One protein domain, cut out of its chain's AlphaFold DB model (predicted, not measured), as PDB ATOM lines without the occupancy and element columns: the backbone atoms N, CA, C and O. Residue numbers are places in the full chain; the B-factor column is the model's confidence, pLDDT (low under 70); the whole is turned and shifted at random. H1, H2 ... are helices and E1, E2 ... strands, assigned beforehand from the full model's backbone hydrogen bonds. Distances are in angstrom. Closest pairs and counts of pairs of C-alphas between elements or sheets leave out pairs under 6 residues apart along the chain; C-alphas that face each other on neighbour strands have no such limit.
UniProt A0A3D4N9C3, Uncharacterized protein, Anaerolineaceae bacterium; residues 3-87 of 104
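This is residues 3 to 87 of the 104 residues of an uncharacterized protein of Anaerolineaceae bacterium (UniProt A0A3D4N9C3). One long, twisted antiparallel sheet makes the body: E2 and E4 run side by side in its middle, with E1 beside E2, and with E5 and the short E3 both beside E4 on its far side from E2. E4 bends near its beginning, and at that end of the sheet lie E3, the looped stretch of residues 48 to 62, and the one short helix H1, which only grazes the sheet near the beginning of E1. The printed part has 85 residues, with one named helix and five named strands in the order H1, E1, E2, E3, E4, E5; the class is mostly strand, with 41 residues, under half, in named elements. The sheet is branched. The whole is only just loose, close to compact, with a radius of gyration of the C-alphas of 14.4 A and spans of 41 by 28 by 19 A.

E4, residues 69 to 78, has three neighbours and bends by 62 degrees at residue 72. On one side of it lies E2, residues 40 to 47, antiparallel at 174 degrees, with N 42 and O 75 2.7 A apart, within hydrogen-bond range. On the other side lie E3, residues 63 to 65, beside residues 69 to 71, and E5, residues 81 to 85, beside residues 73 to 78. E3, E4 and E5 form a meander, each strand the antiparallel neighbour of the one before. In the hairpin of E3 and E4, N 65 and O 69 are 2.8 A apart, within hydrogen-bond range. In the hairpin of E4 and E5, at 166 degrees, N 85 and O 74 are within that range at 2.7 A. E1, residues 23 to 29, forms a hairpin with E2 at 168 degrees, where N 43 and O 26 are within range at 2.8 A. E1 and E5 are apart. H1, residues 5 to 12, only grazes the sheet with its residues 5 to 10; its closest C-alphas to E1 are those of Trp 7 and Trp 23, 5.9 A apart. In H1 every O i to N i+4 pair is within hydrogen-bond range.

E4 measures 24.1 A from first to last C-alpha, E2 23.3 A, E1 19.6 A, E5 13.2 A, H1 10.6 A and E3 6.6 A. H1 begins at C-alpha 5 (280.986, 199.940, 178.332). E4 begins at C-alpha 69 (273.247, 207.081, 190.337), and E5 ends at C-alpha 85 (265.258, 195.159, 198.579).

The two C-alphas farthest apart, those of Asn 17 and Gly 80, are 42.2 A apart. The printed part has no cut. The link from E2 to E3 is long, with 15 residues. The mean pLDDT of the printed part of this model is 88.0, and residues 29 to 37 are under 70.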
ATOM      1  N   TRP A   3     280.032 195.299 184.806       91.44
ATOM      2  CA  TRP A   3     279.561 196.604 184.333       91.44
ATOM      3  C   TRP A   3     279.509 196.643 182.799       91.44
ATOM      4  O   TRP A   3     279.966 195.701 182.148       91.44
ATOM      5  N   ASN A   4     278.888 197.676 182.222       91.44
ATOM      6  CA  ASN A   4     278.834 197.878 180.768       91.44
ATOM      7  C   ASN A   4     279.860 198.913 180.272       91.44
ATOM      8  O   ASN A   4     280.456 199.632 181.062       91.44
ATOM      9  N   ALA A   5     280.025 199.020 178.950       94.19
ATOM     10  CA  ALA A   5     280.986 199.940 178.332       94.19
ATOM     11  C   ALA A   5     280.750 201.421 178.697       94.19
ATOM     12  O   ALA A   5     281.690 202.202 178.780       94.19
ATOM     13  N   GLU A   6     279.500 201.807 178.962       94.69
ATOM     14  CA  GLU A   6     279.155 203.167 179.393       94.69
ATOM     15  C   GLU A   6     279.648 203.475 180.812       94.69
ATOM     16  O   GLU A   6     279.948 204.626 181.116       94.69
ATOM     17  N   TRP A   7     279.777 202.457 181.668       94.31
ATOM     18  CA  TRP A   7     280.427 202.597 182.968       94.31
ATOM     19  C   TRP A   7     281.917 202.900 182.816       94.31
ATOM     20  O   TRP A   7     282.438 203.796 183.478       94.31
ATOM     21  N   ASP A   8     282.601 202.190 181.917       95.88
ATOM     22  CA  ASP A   8     284.012 202.453 181.618       95.88
ATOM     23  C   ASP A   8     284.196 203.852 181.017       95.88
ATOM     24  O   ASP A   8     285.078 204.592 181.458       95.88
ATOM     25  N   ARG A   9     283.320 204.256 180.084       96.69
ATOM     26  CA  ARG A   9     283.302 205.612 179.515       96.69
ATOM     27  C   ARG A   9     283.130 206.671 180.602       96.69
ATOM     28  O   ARG A   9     283.915 207.611 180.665       96.69
ATOM     29  N   GLY A  10     282.142 206.495 181.479       96.12
ATOM     30  CA  GLY A  10     281.883 207.405 182.590       96.12
ATOM     31  C   GLY A  10     283.086 207.572 183.513       96.12
ATOM     32  O   GLY A  10     283.456 208.699 183.822       96.12
ATOM     33  N   ASN A  11     283.764 206.479 183.877       95.38
ATOM     34  CA  ASN A  11     284.992 206.563 184.675       95.38
ATOM     35  C   ASN A  11     286.132 207.272 183.934       95.38
ATOM     36  O   ASN A  11     286.825 208.085 184.535       95.38
ATOM     37  N   ALA A  12     286.333 206.983 182.645       97.75
ATOM     38  CA  ALA A  12     287.398 207.601 181.852       97.75
ATOM     39  C   ALA A  12     287.194 209.114 181.651       97.75
ATOM     40  O   ALA A  12     288.159 209.856 181.479       97.75
ATOM     41  N   GLU A  13     285.942 209.566 181.666       97.06
ATOM     42  CA  GLU A  13     285.549 210.960 181.447       97.06
ATOM     43  C   GLU A  13     285.219 211.709 182.749       97.06
ATOM     44  O   GLU A  13     284.697 212.825 182.696       97.06
ATOM     45  N   ASP A  14     285.476 211.108 183.916       96.00
ATOM     46  CA  ASP A  14     285.055 211.616 185.232       96.00
ATOM     47  C   ASP A  14     283.560 211.999 185.296       96.00
ATOM     48  O   ASP A  14     283.177 212.944 185.988       96.00
ATOM     49  N   TRP A  15     282.704 211.302 184.545       96.00
ATOM     50  CA  TRP A  15     281.263 211.562 184.430       96.00
ATOM     51  C   TRP A  15     280.898 212.971 183.911       96.00
ATOM     52  O   TRP A  15     279.790 213.454 184.146       96.00
ATOM     53  N   LYS A  16     281.806 213.645 183.190       96.19
ATOM     54  CA  LYS A  16     281.634 215.043 182.733       96.19
ATOM     55  C   LYS A  16     280.867 215.210 181.417       96.19
ATOM     56  O   LYS A  16     280.476 216.332 181.103       96.19
ATOM     57  N   ASN A  17     280.619 214.131 180.673       95.44
ATOM     58  CA  ASN A  17     279.951 214.149 179.364       95.44
ATOM     59  C   ASN A  17     278.641 213.328 179.376       95.44
ATOM     60  O   ASN A  17     278.542 212.290 178.708       95.44
ATOM     61  N   PRO A  18     277.623 213.756 180.146       94.00
ATOM     62  CA  PRO A  18     276.313 213.113 180.125       94.00
ATOM     63  C   PRO A  18     275.617 213.281 178.755       94.00
ATOM     64  O   PRO A  18     275.920 214.231 178.029       94.00
ATOM     65  N   PRO A  19     274.636 212.422 178.405       94.50
ATOM     66  CA  PRO A  19     274.073 211.341 179.221       94.50
ATOM     67  C   PRO A  19     274.872 210.031 179.137       94.50
ATOM     68  O   PRO A  19     275.508 209.738 178.122       94.50
ATOM     69  N   TYR A  20     274.781 209.210 180.187       92.56
ATOM     70  CA  TYR A  20     275.380 207.873 180.237       92.56
ATOM     71  C   TYR A  20     274.301 206.799 180.355       92.56
ATOM     72  O   TYR A  20     273.430 206.883 181.215       92.56
ATOM     73  N   ASN A  21     274.414 205.723 179.578       93.25
ATOM     74  CA  ASN A  21     273.618 204.508 179.812       93.25
ATOM     75  C   ASN A  21     274.377 203.527 180.717       93.25
ATOM     76  O   ASN A  21     274.412 202.325 180.462       93.25
ATOM     77  N   ALA A  22     275.067 204.045 181.736       93.38
ATOM     78  CA  ALA A  22     275.994 203.280 182.561       93.38
ATOM     79  C   ALA A  22     275.275 202.451 183.627       93.38
ATOM     80  O   ALA A  22     274.379 202.930 184.320       93.38
ATOM     81  N   TRP A  23     275.728 201.212 183.816       93.00
ATOM     82  CA  TRP A  23     275.319 200.394 184.949       93.00
ATOM     83  C   TRP A  23     276.458 199.522 185.462       93.00
ATOM     84  O   TRP A  23     277.290 199.031 184.698       93.00
ATOM     85  N   THR A  24     276.428 199.247 186.764       92.31
ATOM     86  CA  THR A  24     277.291 198.249 187.398       92.31
ATOM     87  C   THR A  24     276.491 197.320 188.298       92.31
ATOM     88  O   THR A  24     275.398 197.628 188.773       92.31
ATOM     89  N   SER A  25     277.041 196.130 188.477       90.12
ATOM     90  CA  SER A  25     276.571 195.081 189.365       90.12
ATOM     91  C   SER A  25     277.689 194.801 190.345       90.12
ATOM     92  O   SER A  25     278.701 194.175 189.996       90.12
ATOM     93  N   ASN A  26     277.526 195.315 191.558       82.69
ATOM     94  CA  ASN A  26     278.490 195.097 192.617       82.69
ATOM     95  C   ASN A  26     278.105 193.834 193.373       82.69
ATOM     96  O   ASN A  26     276.976 193.709 193.827       82.69
ATOM     97  N   MET A  27     279.042 192.896 193.462       79.31
ATOM     98  CA  MET A  27     278.868 191.654 194.199       79.31
ATOM     99  C   MET A  27     280.005 191.583 195.207       79.31
ATOM    100  O   MET A  27     281.164 191.455 194.803       79.31
ATOM    101  N   SER A  28     279.669 191.699 196.486       73.56
ATOM    102  CA  SER A  28     280.602 191.517 197.593       73.56
ATOM    103  C   SER A  28     280.382 190.132 198.184       73.56
ATOM    104  O   SER A  28     279.280 189.820 198.628       73.56
ATOM    105  N   ASN A  29     281.424 189.304 198.178       68.88
ATOM    106  CA  ASN A  29     281.442 188.037 198.899       68.88
ATOM    107  C   ASN A  29     282.060 188.305 200.275       68.88
ATOM    108  O   ASN A  29     283.278 188.225 200.439       68.88
ATOM    109  N   GLY A  30     281.246 188.682 201.259       64.88
ATOM    110  CA  GLY A  30     281.714 188.954 202.618       64.88
ATOM    111  C   GLY A  30     282.027 187.702 203.429       64.88
ATOM    112  O   GLY A  30     281.865 187.728 204.644       64.88
ATOM    113  N   MET A  31     282.512 186.626 202.805       67.06
ATOM    114  CA  MET A  31     283.040 185.427 203.475       67.06
ATOM    115  C   MET A  31     284.568 185.297 203.346       67.06
ATOM    116  O   MET A  31     285.106 184.191 203.292       67.06
ATOM    117  N   PHE A  32     285.297 186.414 203.278       66.06
ATOM    118  CA  PHE A  32     286.758 186.377 203.335       66.06
ATOM    119  C   PHE A  32     287.245 186.078 204.763       66.06
ATOM    120  O   PHE A  32     287.017 186.849 205.697       66.06
ATOM    121  N   THR A  33     287.960 184.968 204.936       59.41
ATOM    122  CA  THR A  33     288.605 184.607 206.207       59.41
ATOM    123  C   THR A  33     289.628 185.663 206.624       59.41
ATOM    124  O   THR A  33     290.616 185.866 205.925       59.41
ATOM    125  N   GLY A  34     289.419 186.293 207.786       63.41
ATOM    126  CA  GLY A  34     290.367 187.244 208.382       63.41
ATOM    127  C   GLY A  34     289.902 188.701 208.470       63.41
ATOM    128  O   GLY A  34     290.702 189.541 208.866       63.41
ATOM    129  N   GLY A  35     288.642 189.020 208.141       54.84
ATOM    130  CA  GLY A  35     288.126 190.380 208.371       54.84
ATOM    131  C   GLY A  35     286.808 190.764 207.700       54.84
ATOM    132  O   GLY A  35     286.534 191.955 207.587       54.84
ATOM    133  N   SER A  36     286.003 189.815 207.212       66.12
ATOM    134  CA  SER A  36     284.728 190.146 206.572       66.12
ATOM    135  C   SER A  36     283.564 190.229 207.567       66.12
ATOM    136  O   SER A  36     283.568 189.573 208.606       66.12
ATOM    137  N   SER A  37     282.536 191.011 207.221       69.06
ATOM    138  CA  SER A  37     281.295 191.153 208.000       69.06
ATOM    139  C   SER A  37     280.423 189.888 208.028       69.06
ATOM    140  O   SER A  37     279.416 189.858 208.724       69.06
ATOM    141  N   GLY A  38     280.778 188.845 207.269       72.12
ATOM    142  CA  GLY A  38     279.927 187.672 207.041       72.12
ATOM    143  C   GLY A  38     278.813 187.914 206.016       72.12
ATOM    144  O   GLY A  38     278.055 186.995 205.717       72.12
ATOM    145  N   GLU A  39     278.714 189.127 205.464       81.81
ATOM    146  CA  GLU A  39     277.593 189.534 204.620       81.81
ATOM    147  C   GLU A  39     277.912 189.427 203.130       81.81
ATOM    148  O   GLU A  39     278.863 190.024 202.627       81.81
ATOM    149  N   THR A  40     277.078 188.708 202.386       84.31
ATOM    150  CA  THR A  40     277.136 188.730 200.918       84.31
ATOM    151  C   THR A  40     276.146 189.755 200.408       84.31
ATOM    152  O   THR A  40     275.011 189.754 200.861       84.31
ATOM    153  N   TRP A  41     276.538 190.587 199.447       85.69
ATOM    154  CA  TRP A  41     275.639 191.569 198.843       85.69
ATOM    155  C   TRP A  41     275.750 191.585 197.323       85.69
ATOM    156  O   TRP A  41     276.836 191.425 196.766       85.69
ATOM    157  N   ILE A  42     274.626 191.835 196.659       87.69
ATOM    158  CA  ILE A  42     274.493 192.044 195.221       87.69
ATOM    159  C   ILE A  42     273.667 193.314 195.017       87.69
ATOM    160  O   ILE A  42     272.488 193.347 195.359       87.69
ATOM    161  N   TYR A  43     274.273 194.329 194.410       90.62
ATOM    162  CA  TYR A  43     273.631 195.594 194.058       90.62
ATOM    163  C   TYR A  43     273.533 195.745 192.545       90.62
ATOM    164  O   TYR A  43     274.471 195.386 191.829       90.62
ATOM    165  N   LYS A  44     272.450 196.361 192.065       91.62
ATOM    166  CA  LYS A  44     272.362 196.916 190.707       91.62
ATOM    167  C   LYS A  44     272.253 198.434 190.797       91.62
ATOM    168  O   LYS A  44     271.319 198.954 191.403       91.62
ATOM    169  N   ILE A  45     273.216 199.110 190.177       93.56
ATOM    170  CA  ILE A  45     273.364 200.567 190.184       93.56
ATOM    171  C   ILE A  45     273.304 201.065 188.744       93.56
ATOM    172  O   ILE A  45     273.940 200.474 187.861       93.56
ATOM    173  N   VAL A  46     272.545 202.131 188.508       94.00
ATOM    174  CA  VAL A  46     272.316 202.719 187.180       94.00
ATOM    175  C   VAL A  46     272.546 204.226 187.218       94.00
ATOM    176  O   VAL A  46     272.277 204.863 188.232       94.00
ATOM    177  N   TRP A  47     273.083 204.802 186.146       94.38
ATOM    178  CA  TRP A  47     273.233 206.254 186.037       94.38
ATOM    179  C   TRP A  47     271.889 206.889 185.677       94.38
ATOM    180  O   TRP A  47     271.222 206.442 184.742       94.38
ATOM    181  N   VAL A  48     271.497 207.936 186.404       93.69
ATOM    182  CA  VAL A  48     270.193 208.611 186.231       93.69
ATOM    183  C   VAL A  48     270.320 210.124 186.046       93.69
ATOM    184  O   VAL A  48     269.319 210.830 185.962       93.69
ATOM    185  N   GLY A  49     271.549 210.634 185.958       94.00
ATOM    186  CA  GLY A  49     271.819 212.064 186.056       94.00
ATOM    187  C   GLY A  49     271.735 212.555 187.496       94.00
ATOM    188  O   GLY A  49     271.535 211.771 188.418       94.00
ATOM    189  N   GLY A  50     271.933 213.860 187.697       94.25
ATOM    190  CA  GLY A  50     271.950 214.460 189.030       94.25
ATOM    191  C   GLY A  50     270.673 214.151 189.819       94.25
ATOM    192  O   GLY A  50     269.604 214.626 189.446       94.25
ATOM    193  N   CYS A  51     270.791 213.383 190.906       93.62
ATOM    194  CA  CYS A  51     269.656 212.885 191.693       93.62
ATOM    195  C   CYS A  51     269.581 213.442 193.127       93.62
ATOM    196  O   CYS A  51     268.659 213.114 193.870       93.62
ATOM    197  N   GLY A  52     270.515 214.322 193.508       92.44
ATOM    198  CA  GLY A  52     270.500 215.027 194.793       92.44
ATOM    199  C   GLY A  52     271.360 214.368 195.871       92.44
ATOM    200  O   GLY A  52     272.459 213.897 195.593       92.44
ATOM    201  N   ALA A  53     270.896 214.411 197.123       95.06
ATOM    202  CA  ALA A  53     271.608 213.826 198.257       95.06
ATOM    203  C   ALA A  53     271.454 212.297 198.284       95.06
ATOM    204  O   ALA A  53     270.428 211.770 197.842       95.06
ATOM    205  N   ASP A  54     272.433 211.594 198.854       94.19
ATOM    206  CA  ASP A  54     272.335 210.148 199.059       94.19
ATOM    207  C   ASP A  54     271.054 209.790 199.830       94.19
ATOM    208  O   ASP A  54     270.610 210.528 200.713       94.19
ATOM    209  N   TYR A  55     270.459 208.651 199.474       92.69
ATOM    210  CA  TYR A  55     269.192 208.138 200.007       92.69
ATOM    211  C   TYR A  55     267.939 208.937 199.620       92.69
ATOM    212  O   TYR A  55     266.845 208.587 200.064       92.69
ATOM    213  N   THR A  56     268.054 209.962 198.765       95.75
ATOM    214  CA  THR A  56     266.878 210.647 198.196       95.75
ATOM    215  C   THR A  56     266.049 209.648 197.382       95.75
ATOM    216  O   THR A  56     266.590 209.093 196.420       95.75
ATOM    217  N   PRO A  57     264.767 209.403 197.721       93.19
ATOM    218  CA  PRO A  57     263.903 208.531 196.933       93.19
ATOM    219  C   PRO A  57     263.664 209.111 195.540       93.19
ATOM    220  O   PRO A  57     263.430 210.314 195.402       93.19
ATOM    221  N   LEU A  58     263.691 208.263 194.517       91.75
ATOM    222  CA  LEU A  58     263.477 208.658 193.125       91.75
ATOM    223  C   LEU A  58     262.137 208.138 192.600       91.75
ATOM    224  O   LEU A  58     261.524 207.244 193.183       91.75
ATOM    225  N   GLU A  59     261.670 208.714 191.491       85.12
ATOM    226  CA  GLU A  59     260.344 208.443 190.912       85.12
ATOM    227  C   GLU A  59     260.096 206.950 190.656       85.12
ATOM    228  O   GLU A  59     259.005 206.435 190.902       85.12
ATOM    229  N   ASN A  60     261.135 206.235 190.234       82.38
ATOM    230  CA  ASN A  60     261.056 204.814 189.933       82.38
ATOM    231  C   ASN A  60     261.136 203.917 191.175       82.38
ATOM    232  O   ASN A  60     261.012 202.706 191.031       82.38
ATOM    233  N   GLY A  61     261.297 204.468 192.381       83.69
ATOM    234  CA  GLY A  61     261.290 203.744 193.657       83.69
ATOM    235  C   GLY A  61     262.669 203.430 194.242       83.69
ATOM    236  O   GLY A  61     262.760 203.092 195.421       83.69
ATOM    237  N   GLY A  62     263.747 203.575 193.467       91.69
ATOM    238  CA  GLY A  62     265.103 203.498 193.998       91.69
ATOM    239  C   GLY A  62     265.472 204.716 194.840       91.69
ATOM    240  O   GLY A  62     264.654 205.595 195.125       91.69
ATOM    241  N   TYR A  63     266.741 204.777 195.234       93.31
ATOM    242  CA  TYR A  63     267.291 205.953 195.895       93.31
ATOM    243  C   TYR A  63     268.625 206.378 195.294       93.31
ATOM    244  O   TYR A  63     269.409 205.560 194.801       93.31
ATOM    245  N   CYS A  64     268.862 207.684 195.358       95.25
ATOM    246  CA  CYS A  64     270.075 208.318 194.875       95.25
ATOM    247  C   CYS A  64     271.298 207.849 195.672       95.25
ATOM    248  O   CYS A  64     271.258 207.777 196.903       95.25
ATOM    249  N   ILE A  65     272.387 207.566 194.966       95.19
ATOM    250  CA  ILE A  65     273.725 207.391 195.520       95.19
ATOM    251  C   ILE A  65     274.741 208.149 194.666       95.19
ATOM    252  O   ILE A  65     274.623 208.249 193.439       95.19
ATOM    253  N   TRP A  66     275.766 208.680 195.323       94.94
ATOM    254  CA  TRP A  66     276.893 209.374 194.694       94.94
ATOM    255  C   TRP A  66     276.455 210.552 193.814       94.94
ATOM    256  O   TRP A  66     277.105 210.882 192.822       94.94
ATOM    257  N   GLY A  67     275.318 211.158 194.159       95.31
ATOM    258  CA  GLY A  67     274.745 212.335 193.509       95.31
ATOM    259  C   GLY A  67     274.238 212.151 192.078       95.31
ATOM    260  O   GLY A  67     273.627 213.083 191.558       95.31
ATOM    261  N   GLN A  68     274.469 211.005 191.427       95.50
ATOM    262  CA  GLN A  68     274.121 210.812 190.011       95.50
ATOM    263  C   GLN A  68     273.714 209.383 189.603       95.50
ATOM    264  O   GLN A  68     273.507 209.099 188.417       95.50
ATOM    265  N   PHE A  69     273.630 208.469 190.568       94.88
ATOM    266  CA  PHE A  69     273.247 207.081 190.337       94.88
ATOM    267  C   PHE A  69     272.063 206.688 191.205       94.88
ATOM    268  O   PHE A  69     271.839 207.251 192.269       94.88
ATOM    269  N   GLU A  70     271.338 205.670 190.772       93.75
ATOM    270  CA  GLU A  70     270.242 205.064 191.512       93.75
ATOM    271  C   GLU A  70     270.579 203.607 191.830       93.75
ATOM    272  O   GLU A  70     271.009 202.847 190.954       93.75
ATOM    273  N   VAL A  71     270.366 203.200 193.084       93.31
ATOM    274  CA  VAL A  71     270.311 201.778 193.450       93.31
ATOM    275  C   VAL A  71     268.889 201.293 193.221       93.31
ATOM    276  O   VAL A  71     267.947 201.814 193.812       93.31
ATOM    277  N   ILE A  72     268.739 200.274 192.377       92.12
ATOM    278  CA  ILE A  72     267.420 199.759 191.976       92.12
ATOM    279  C   ILE A  72     267.116 198.365 192.541       92.12
ATOM    280  O   ILE A  72     265.973 197.911 192.509       92.12
ATOM    281  N   LEU A  73     268.146 197.676 193.038       90.31
ATOM    282  CA  LEU A  73     268.072 196.372 193.695       90.31
ATOM    283  C   LEU A  73     269.266 196.231 194.647       90.31
ATOM    284  O   LEU A  73     270.405 196.431 194.210       90.31
ATOM    285  N   SER A  74     269.012 195.783 195.874       89.00
ATOM    286  CA  SER A  74     270.005 195.161 196.755       89.00
ATOM    287  C   SER A  74     269.479 193.822 197.254       89.00
ATOM    288  O   SER A  74     268.342 193.719 197.688       89.00
ATOM    289  N   GLN A  75     270.283 192.769 197.171       87.88
ATOM    290  CA  GLN A  75     269.977 191.492 197.820       87.88
ATOM    291  C   GLN A  75     271.223 190.966 198.511       87.88
ATOM    292  O   GLN A  75     272.340 191.196 198.038       87.88
ATOM    293  N   GLY A  76     271.056 190.236 199.601       88.00
ATOM    294  CA  GLY A  76     272.207 189.779 200.356       88.00
ATOM    295  C   GLY A  76     271.881 188.871 201.518       88.00
ATOM    296  O   GLY A  76     270.743 188.443 201.685       88.00
ATOM    297  N   THR A  77     272.900 188.561 202.309       87.62
ATOM    298  CA  THR A  77     272.760 187.830 203.566       87.62
ATOM    299  C   THR A  77     273.315 188.685 204.689       87.62
ATOM    300  O   THR A  77     274.465 189.104 204.605       87.62
ATOM    301  N   VAL A  78     272.530 188.901 205.744       84.06
ATOM    302  CA  VAL A  78     272.946 189.610 206.962       84.06
ATOM    303  C   VAL A  78     272.549 188.773 208.165       84.06
ATOM    304  O   VAL A  78     271.413 188.321 208.258       84.06
ATOM    305  N   GLY A  79     273.490 188.517 209.078       82.88
ATOM    306  CA  GLY A  79     273.209 187.719 210.278       82.88
ATOM    307  C   GLY A  79     272.712 186.292 209.994       82.88
ATOM    308  O   GLY A  79     272.047 185.708 210.840       82.88
ATOM    309  N   GLY A  80     273.016 185.738 208.815       82.00
ATOM    310  CA  GLY A  80     272.543 184.420 208.374       82.00
ATOM    311  C   GLY A  80     271.201 184.425 207.632       82.00
ATOM    312  O   GLY A  80     270.837 183.401 207.062       82.00
ATOM    313  N   GLU A  81     270.511 185.564 207.562       84.38
ATOM    314  CA  GLU A  81     269.210 185.701 206.902       84.38
ATOM    315  C   GLU A  81     269.343 186.335 205.519       84.38
ATOM    316  O   GLU A  81     270.159 187.236 205.312       84.38
ATOM    317  N   HIS A  82     268.530 185.878 204.566       86.81
ATOM    318  CA  HIS A  82     268.521 186.415 203.207       86.81
ATOM    319  C   HIS A  82     267.570 187.612 203.088       86.81
ATOM    320  O   HIS A  82     266.406 187.532 203.478       86.81
ATOM    321  N   LEU A  83     268.056 188.709 202.509       88.56
ATOM    322  CA  LEU A  83     267.335 189.967 202.332       88.56
ATOM    323  C   LEU A  83     267.228 190.323 200.847       88.56
ATOM    324  O   LEU A  83     268.170 190.104 200.082       88.56
ATOM    325  N   TRP A  84     266.085 190.897 200.467       87.94
ATOM    326  CA  TRP A  84     265.814 191.433 199.134       87.94
ATOM    327  C   TRP A  84     265.136 192.794 199.244       87.94
ATOM    328  O   TRP A  84     263.982 192.882 199.660       87.94
ATOM    329  N   ASP A  85     265.812 193.827 198.756       86.06
ATOM    330  CA  ASP A  85     265.258 195.159 198.579       86.06
ATOM    331  C   ASP A  85     265.033 195.404 197.084       86.06
ATOM    332  O   ASP A  85     265.936 195.745 196.311       86.06
ATOM    333  N   VAL A  86     263.787 195.204 196.663       87.81
ATOM    334  CA  VAL A  86     263.291 195.544 195.323       87.81
ATOM    335  C   VAL A  86     262.878 197.009 195.296       87.81
ATOM    336  O   VAL A  86     261.699 197.348 195.346       87.81
ATOM    337  N   LEU A  87     263.884 197.878 195.286       87.12
ATOM    338  CA  LEU A  87     263.696 199.311 195.483       87.12
ATOM    339  C   LEU A  87     262.913 199.927 194.314       87.12
ATOM    340  O   LEU A  87     261.910 200.602 194.527       87.12
TER     341      LEU A  87